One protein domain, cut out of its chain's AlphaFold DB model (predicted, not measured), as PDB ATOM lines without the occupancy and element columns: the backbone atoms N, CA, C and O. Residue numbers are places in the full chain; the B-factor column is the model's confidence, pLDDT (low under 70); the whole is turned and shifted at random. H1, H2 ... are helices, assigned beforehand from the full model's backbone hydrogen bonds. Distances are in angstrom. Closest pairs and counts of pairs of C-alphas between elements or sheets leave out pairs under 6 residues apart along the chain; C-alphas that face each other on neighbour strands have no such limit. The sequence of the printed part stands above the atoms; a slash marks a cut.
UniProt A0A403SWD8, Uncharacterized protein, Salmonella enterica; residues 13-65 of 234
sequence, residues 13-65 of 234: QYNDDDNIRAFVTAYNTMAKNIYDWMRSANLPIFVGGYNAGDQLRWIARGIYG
ATOM      1  N   GLN A  13     149.220 121.511 190.960       86.44
ATOM      2  CA  GLN A  13     147.839 121.363 190.480       86.44
ATOM      3  C   GLN A  13     147.641 121.714 188.997       86.44
ATOM      4  O   GLN A  13     146.674 121.261 188.400       86.44
ATOM      5  N   TYR A  14     148.534 122.515 188.409       84.44
ATOM      6  CA  TYR A  14     148.425 122.970 187.019       84.44
ATOM      7  C   TYR A  14     149.466 122.319 186.106       84.44
ATOM      8  O   TYR A  14     149.546 122.660 184.930       84.44
ATOM      9  N   ASN A  15     150.301 121.418 186.639       82.81
ATOM     10  CA  ASN A  15     151.448 120.881 185.907       82.81
ATOM     11  C   ASN A  15     151.031 120.062 184.679       82.81
ATOM     12  O   ASN A  15     151.805 119.958 183.730       82.81
ATOM     13  N   ASP A  16     149.809 119.534 184.689       86.94
ATOM     14  CA  ASP A  16     149.239 118.716 183.619       86.94
ATOM     15  C   ASP A  16     148.669 119.559 182.462       86.94
ATOM     16  O   ASP A  16     148.417 119.020 181.387       86.94
ATOM     17  N   ASP A  17     148.506 120.877 182.639       91.25
ATOM     18  CA  ASP A  17     148.063 121.780 181.573       91.25
ATOM     19  C   ASP A  17     149.252 122.231 180.710       91.25
ATOM     20  O   ASP A  17     150.109 123.023 181.127       91.25
ATOM     21  N   ASP A  18     149.293 121.733 179.475       91.56
ATOM     22  CA  ASP A  18     150.365 122.022 178.524       91.56
ATOM     23  C   ASP A  18     150.463 123.513 178.154       91.56
ATOM     24  O   ASP A  18     151.570 124.016 177.943       91.56
ATOM     25  N   ASN A  19     149.350 124.257 178.133       92.69
ATOM     26  CA  ASN A  19     149.365 125.682 177.794       92.69
ATOM     27  C   ASN A  19     149.997 126.509 178.918       92.69
ATOM     28  O   ASN A  19     150.822 127.394 178.667       92.69
ATOM     29  N   ILE A  20     149.645 126.205 180.169       89.62
ATOM     30  CA  ILE A  20     150.188 126.912 181.335       89.62
ATOM     31  C   ILE A  20     151.680 126.578 181.498       89.62
ATOM     32  O   ILE A  20     152.499 127.472 181.749       89.62
ATOM     33  N   ARG A  21     152.073 125.318 181.266       91.00
ATOM     34  CA  ARG A  21     153.485 124.902 181.257       91.00
ATOM     35  C   ARG A  21     154.289 125.631 180.175       91.00
ATOM     36  O   ARG A  21     155.402 126.101 180.441       91.00
ATOM     37  N   ALA A  22     153.728 125.766 178.973       91.38
ATOM     38  CA  ALA A  22     154.353 126.496 177.874       91.38
ATOM     39  C   ALA A  22     154.549 127.983 178.212       91.38
ATOM     40  O   ALA A  22     155.632 128.524 177.979       91.38
ATOM     41  N   PHE A  23     153.557 128.626 178.837       92.62
ATOM     42  CA  PHE A  23     153.650 130.022 179.269       92.62
ATOM     43  C   PHE A  23     154.808 130.259 180.251       92.62
ATOM     44  O   PHE A  23     155.640 131.143 180.031       92.62
ATOM     45  N   VAL A  24     154.915 129.449 181.310       92.31
ATOM     46  CA  VAL A  24     155.990 129.603 182.309       92.31
ATOM     47  C   VAL A  24     157.365 129.307 181.710       92.31
ATOM     48  O   VAL A  24     158.340 129.999 182.012       92.31
ATOM     49  N   THR A  25     157.451 128.341 180.794       92.81
ATOM     50  CA  THR A  25     158.690 128.046 180.060       92.81
ATOM     51  C   THR A  25     159.115 129.217 179.173       92.81
ATOM     52  O   THR A  25     160.289 129.606 179.180       92.81
ATOM     53  N   ALA A  26     158.173 129.830 178.452       93.94
ATOM     54  CA  ALA A  26     158.430 131.005 177.626       93.94
ATOM     55  C   ALA A  26     158.880 132.205 178.473       93.94
ATOM     56  O   ALA A  26     159.865 132.860 178.132       93.94
ATOM     57  N   TYR A  27     158.225 132.444 179.614       94.12
ATOM     58  CA  TYR A  27     158.621 133.488 180.558       94.12
ATOM     59  C   TYR A  27     160.058 133.294 181.060       94.12
ATOM     60  O   TYR A  27     160.869 134.217 180.990       94.12
ATOM     61  N   ASN A  28     160.404 132.082 181.508       94.25
ATOM     62  CA  ASN A  28     161.755 131.769 181.981       94.25
ATOM     63  C   ASN A  28     162.802 131.939 180.874       94.25
ATOM     64  O   ASN A  28     163.874 132.491 181.115       94.25
ATOM     65  N   THR A  29     162.476 131.525 179.647       94.75
ATOM     66  CA  THR A  29     163.353 131.706 178.481       94.75
ATOM     67  C   THR A  29     163.581 133.190 178.190       94.75
ATOM     68  O   THR A  29     164.718 133.623 178.015       94.75
ATOM     69  N   MET A  30     162.518 133.998 178.203       94.44
ATOM     70  CA  MET A  30     162.611 135.445 178.009       94.44
ATOM     71  C   MET A  30     163.461 136.107 179.101       94.44
ATOM     72  O   MET A  30     164.361 136.887 178.791       94.44
ATOM     73  N   ALA A  31     163.218 135.777 180.369       93.31
ATOM     74  CA  ALA A  31     163.970 136.323 181.494       93.31
ATOM     75  C   ALA A  31     165.462 135.952 181.422       93.31
ATOM     76  O   ALA A  31     166.320 136.798 181.680       93.31
ATOM     77  N   LYS A  32     165.784 134.722 181.003       92.50
ATOM     78  CA  LYS A  32     167.167 134.272 180.810       92.50
ATOM     79  C   LYS A  32     167.851 135.025 179.668       92.50
ATOM     80  O   LYS A  32     168.951 135.532 179.861       92.50
ATOM     81  N   ASN A  33     167.167 135.208 178.538       92.38
ATOM     82  CA  ASN A  33     167.684 135.996 177.418       92.38
ATOM     83  C   ASN A  33     167.977 137.451 177.819       92.38
ATOM     84  O   ASN A  33     169.014 137.996 177.444       92.38
ATOM     85  N   ILE A  34     167.101 138.080 178.613       89.25
ATOM     86  CA  ILE A  34     167.325 139.441 179.131       89.25
ATOM     87  C   ILE A  34     168.544 139.472 180.059       89.25
ATOM     88  O   ILE A  34     169.364 140.385 179.959       89.25
ATOM     89  N   TYR A  35     168.686 138.480 180.941       88.75
ATOM     90  CA  TYR A  35     169.836 138.372 181.837       88.75
ATOM     91  C   TYR A  35     171.155 138.219 181.068       88.75
ATOM     92  O   TYR A  35     172.115 138.948 181.328       88.75
ATOM     93  N   ASP A  36     171.192 137.320 180.086       89.88
ATOM     94  CA  ASP A  36     172.382 137.073 179.271       89.88
ATOM     95  C   ASP A  36     172.736 138.294 178.409       89.88
ATOM     96  O   ASP A  36     173.914 138.649 178.270       89.88
ATOM     97  N   TRP A  37     171.725 139.012 177.910       86.88
ATOM     98  CA  TRP A  37     171.926 140.309 177.271       86.88
ATOM     99  C   TRP A  37     172.512 141.336 178.248       86.88
ATOM    100  O   TRP A  37     173.547 141.921 177.949       86.88
ATOM    101  N   MET A  38     171.935 141.531 179.441       82.94
ATOM    102  CA  MET A  38     172.445 142.511 180.417       82.94
ATOM    103  C   MET A  38     173.889 142.223 180.829       82.94
ATOM    104  O   MET A  38     174.695 143.145 180.955       82.94
ATOM    105  N   ARG A  39     174.229 140.941 181.001       83.75
ATOM    106  CA  ARG A  39     175.589 140.497 181.317       83.75
ATOM    107  C   ARG A  39     176.583 140.814 180.196       83.75
ATOM    108  O   ARG A  39     177.740 141.103 180.489       83.75
ATOM    109  N   SER A  40     176.161 140.748 178.935       82.56
ATOM    110  CA  SER A  40     177.029 140.956 177.765       82.56
ATOM    111  C   SER A  40     177.032 142.394 177.229       82.56
ATOM    112  O   SER A  40     177.987 142.793 176.566       82.56
ATOM    113  N   ALA A  41     176.010 143.196 177.536       78.00
ATOM    114  CA  ALA A  41     175.785 144.507 176.927       78.00
ATOM    115  C   ALA A  41     176.822 145.587 177.295       78.00
ATOM    116  O   ALA A  41     176.808 146.655 176.682       78.00
ATOM    117  N   ASN A  42     177.708 145.341 178.276       78.81
ATOM    118  CA  ASN A  42     178.753 146.278 178.725       78.81
ATOM    119  C   ASN A  42     178.239 147.729 178.805       78.81
ATOM    120  O   ASN A  42     178.849 148.649 178.268       78.81
ATOM    121  N   LEU A  43     177.088 147.929 179.459       78.56
ATOM    122  CA  LEU A  43     176.323 149.185 179.440       78.56
ATOM    123  C   LEU A  43     177.126 150.458 179.791       78.56
ATOM    124  O   LEU A  43     176.837 151.501 179.205       78.56
ATOM    125  N   PRO A  44     178.134 150.427 180.687       77.38
ATOM    126  CA  PRO A  44     178.972 151.600 180.952       77.38
ATOM    127  C   PRO A  44     179.911 151.983 179.793       77.38
ATOM    128  O   PRO A  44     180.508 153.056 179.806       77.38
ATOM    129  N   ILE A  45     180.097 151.112 178.798       81.38
ATOM    130  CA  ILE A  45     180.980 151.346 177.656       81.38
ATOM    131  C   ILE A  45     180.136 151.845 176.481       81.38
ATOM    132  O   ILE A  45     179.398 151.100 175.841       81.38
ATOM    133  N   PHE A  46     180.264 153.132 176.179       84.12
ATOM    134  CA  PHE A  46     179.604 153.796 175.046       84.12
ATOM    135  C   PHE A  46     180.566 154.087 173.883       84.12
ATOM    136  O   PHE A  46     180.164 154.625 172.856       84.12
ATOM    137  N   VAL A  47     181.847 153.771 174.064       83.38
ATOM    138  CA  VAL A  47     182.926 154.068 173.123       83.38
ATOM    139  C   VAL A  47     183.058 152.944 172.090       83.38
ATOM    140  O   VAL A  47     182.920 151.766 172.420       83.38
ATOM    141  N   GLY A  48     183.373 153.292 170.841       84.38
ATOM    142  CA  GLY A  48     183.602 152.318 169.770       84.38
ATOM    143  C   GLY A  48     182.331 151.794 169.120       84.38
ATOM    144  O   GLY A  48     181.289 152.443 169.144       84.38
ATOM    145  N   GLY A  49     182.430 150.626 168.480       80.25
ATOM    146  CA  GLY A  49     181.301 149.995 167.785       80.25
ATOM    147  C   GLY A  49     180.213 149.452 168.720       80.25
ATOM    148  O   GLY A  49     179.124 149.128 168.261       80.25
ATOM    149  N   TYR A  50     180.482 149.383 170.025       74.75
ATOM    150  CA  TYR A  50     179.518 148.937 171.027       74.75
ATOM    151  C   TYR A  50     178.403 149.965 171.210       74.75
ATOM    152  O   TYR A  50     178.685 151.162 171.210       74.75
ATOM    153  N   ASN A  51     177.166 149.495 171.405       81.44
ATOM    154  CA  ASN A  51     175.980 150.296 171.730       81.44
ATOM    155  C   ASN A  51     175.712 151.436 170.718       81.44
ATOM    156  O   ASN A  51     176.360 152.480 170.746       81.44
ATOM    157  N   ALA A  52     174.751 151.256 169.810       87.19
ATOM    158  CA  ALA A  52     174.407 152.231 168.765       87.19
ATOM    159  C   ALA A  52     172.893 152.487 168.700       87.19
ATOM    160  O   ALA A  52     172.099 151.756 169.298       87.19
ATOM    161  N   GLY A  53     172.498 153.545 168.001       87.94
ATOM    162  CA  GLY A  53     171.115 153.949 167.795       87.94
ATOM    163  C   GLY A  53     170.376 154.197 169.104       87.94
ATOM    164  O   GLY A  53     170.863 154.867 170.020       87.94
ATOM    165  N   ASP A  54     169.182 153.625 169.213       88.38
ATOM    166  CA  ASP A  54     168.319 153.829 170.374       88.38
ATOM    167  C   ASP A  54     168.907 153.251 171.662       88.38
ATOM    168  O   ASP A  54     168.699 153.823 172.733       88.38
ATOM    169  N   GLN A  55     169.723 152.196 171.573       87.06
ATOM    170  CA  GLN A  55     170.421 151.653 172.736       87.06
ATOM    171  C   GLN A  55     171.416 152.671 173.307       87.06
ATOM    172  O   GLN A  55     171.437 152.891 174.517       87.06
ATOM    173  N   LEU A  56     172.197 153.343 172.455       88.75
ATOM    174  CA  LEU A  56     173.120 154.397 172.884       88.75
ATOM    175  C   LEU A  56     172.370 155.546 173.562       88.75
ATOM    176  O   LEU A  56     172.788 156.023 174.614       88.75
ATOM    177  N   ARG A  57     171.249 155.979 172.980       89.81
ATOM    178  CA  ARG A  57     170.428 157.076 173.518       89.81
ATOM    179  C   ARG A  57     169.803 156.706 174.858       89.81
ATOM    180  O   ARG A  57     169.776 157.534 175.768       89.81
ATOM    181  N   TRP A  58     169.327 155.470 174.987       88.94
ATOM    182  CA  TRP A  58     168.775 154.944 176.229       88.94
ATOM    183  C   TRP A  58     169.845 154.868 177.322       88.94
ATOM    184  O   TRP A  58     169.617 155.374 178.417       88.94
ATOM    185  N   ILE A  59     171.035 154.342 177.010       87.69
ATOM    186  CA  ILE A  59     172.173 154.284 177.941       87.69
ATOM    187  C   ILE A  59     172.623 155.691 178.343       87.69
ATOM    188  O   ILE A  59     172.756 155.984 179.530       87.69
ATOM    189  N   ALA A  60     172.834 156.584 177.375       89.31
ATOM    190  CA  ALA A  60     173.303 157.941 177.634       89.31
ATOM    191  C   ALA A  60     172.334 158.714 178.534       89.31
ATOM    192  O   ALA A  60     172.757 159.390 179.472       89.31
ATOM    193  N   ARG A  61     171.028 158.556 178.305       91.06
ATOM    194  CA  ARG A  61     169.999 159.188 179.128       91.06
ATOM    195  C   ARG A  61     169.833 158.511 180.487       91.06
ATOM    196  O   ARG A  61     169.665 159.212 181.477       91.06
ATOM    197  N   GLY A  62     169.849 157.182 180.529       88.38
ATOM    198  CA  GLY A  62     169.584 156.397 181.733       88.38
ATOM    199  C   GLY A  62     170.746 156.393 182.723       88.38
ATOM    200  O   GLY A  62     170.522 156.554 183.917       88.38
ATOM    201  N   ILE A  63     171.980 156.242 182.236       88.12
ATOM    202  CA  ILE A  63     173.184 156.150 183.075       88.12
ATOM    203  C   ILE A  63     173.825 157.523 183.277       88.12
ATOM    204  O   ILE A  63     174.193 157.873 184.394       88.12
ATOM    205  N   TYR A  64     173.964 158.308 182.205       88.50
ATOM    206  CA  TYR A  64     174.727 159.562 182.235       88.50
ATOM    207  C   TYR A  64     173.852 160.819 182.308       88.50
ATOM    208  O   TYR A  64     174.381 161.915 182.477       88.50
ATOM    209  N   GLY A  65     172.528 160.696 182.167       89.69
ATOM    210  CA  GLY A  65     171.615 161.842 182.147       89.69
ATOM    211  C   GLY A  65     171.778 162.759 180.927       89.69
ATOM    212  O   GLY A  65     171.233 163.862 180.918       89.69
TER     213      GLY A  65
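AT A GLANCE: This is residues 13 to 65 of the 234 residues of an uncharacterized protein of Salmonella enterica (UniProt A0A403SWD8). One long helix, H1, sticks out as a free arm, and beyond its far end a long loop leads into a short helix, H2, set crosswise to it. The arm makes the length of this extended, rod-like outline, which spans 50 by 19 by 15 A. The printed part has 53 residues with two named helices, H1 then H2, and no named strand; the class is all helix, and the radius of gyration of the C-alphas is 17.0 A.

HOW THE PARTS SIT: Residues 13 to 40 stand free, of which 18 to 40 belong to H1. A long link of 12 residues, 41 to 52, joins H1 to H2, residues 53 to 63. H1 and H2 are apart, with no C-alpha of the one within 8 A of the other. In H1 and H2 every O i to N i+4 pair is within hydrogen-bond range.

IN THESE COORDINATES: H1 begins at C-alpha 18 (150.365, 122.022, 178.524) and ends at C-alpha 40 (177.029, 140.956, 177.765), 32.7 A away. H2 measures 15.6 A, and its C-alpha 63 is at (173.184, 156.150, 183.075).

THE WHOLE: The C-alphas farthest apart, those of Gln 13 and Gly 48, are 51.6 A apart. The printed part has no cut, and no printed residue is under 70 in pLDDT.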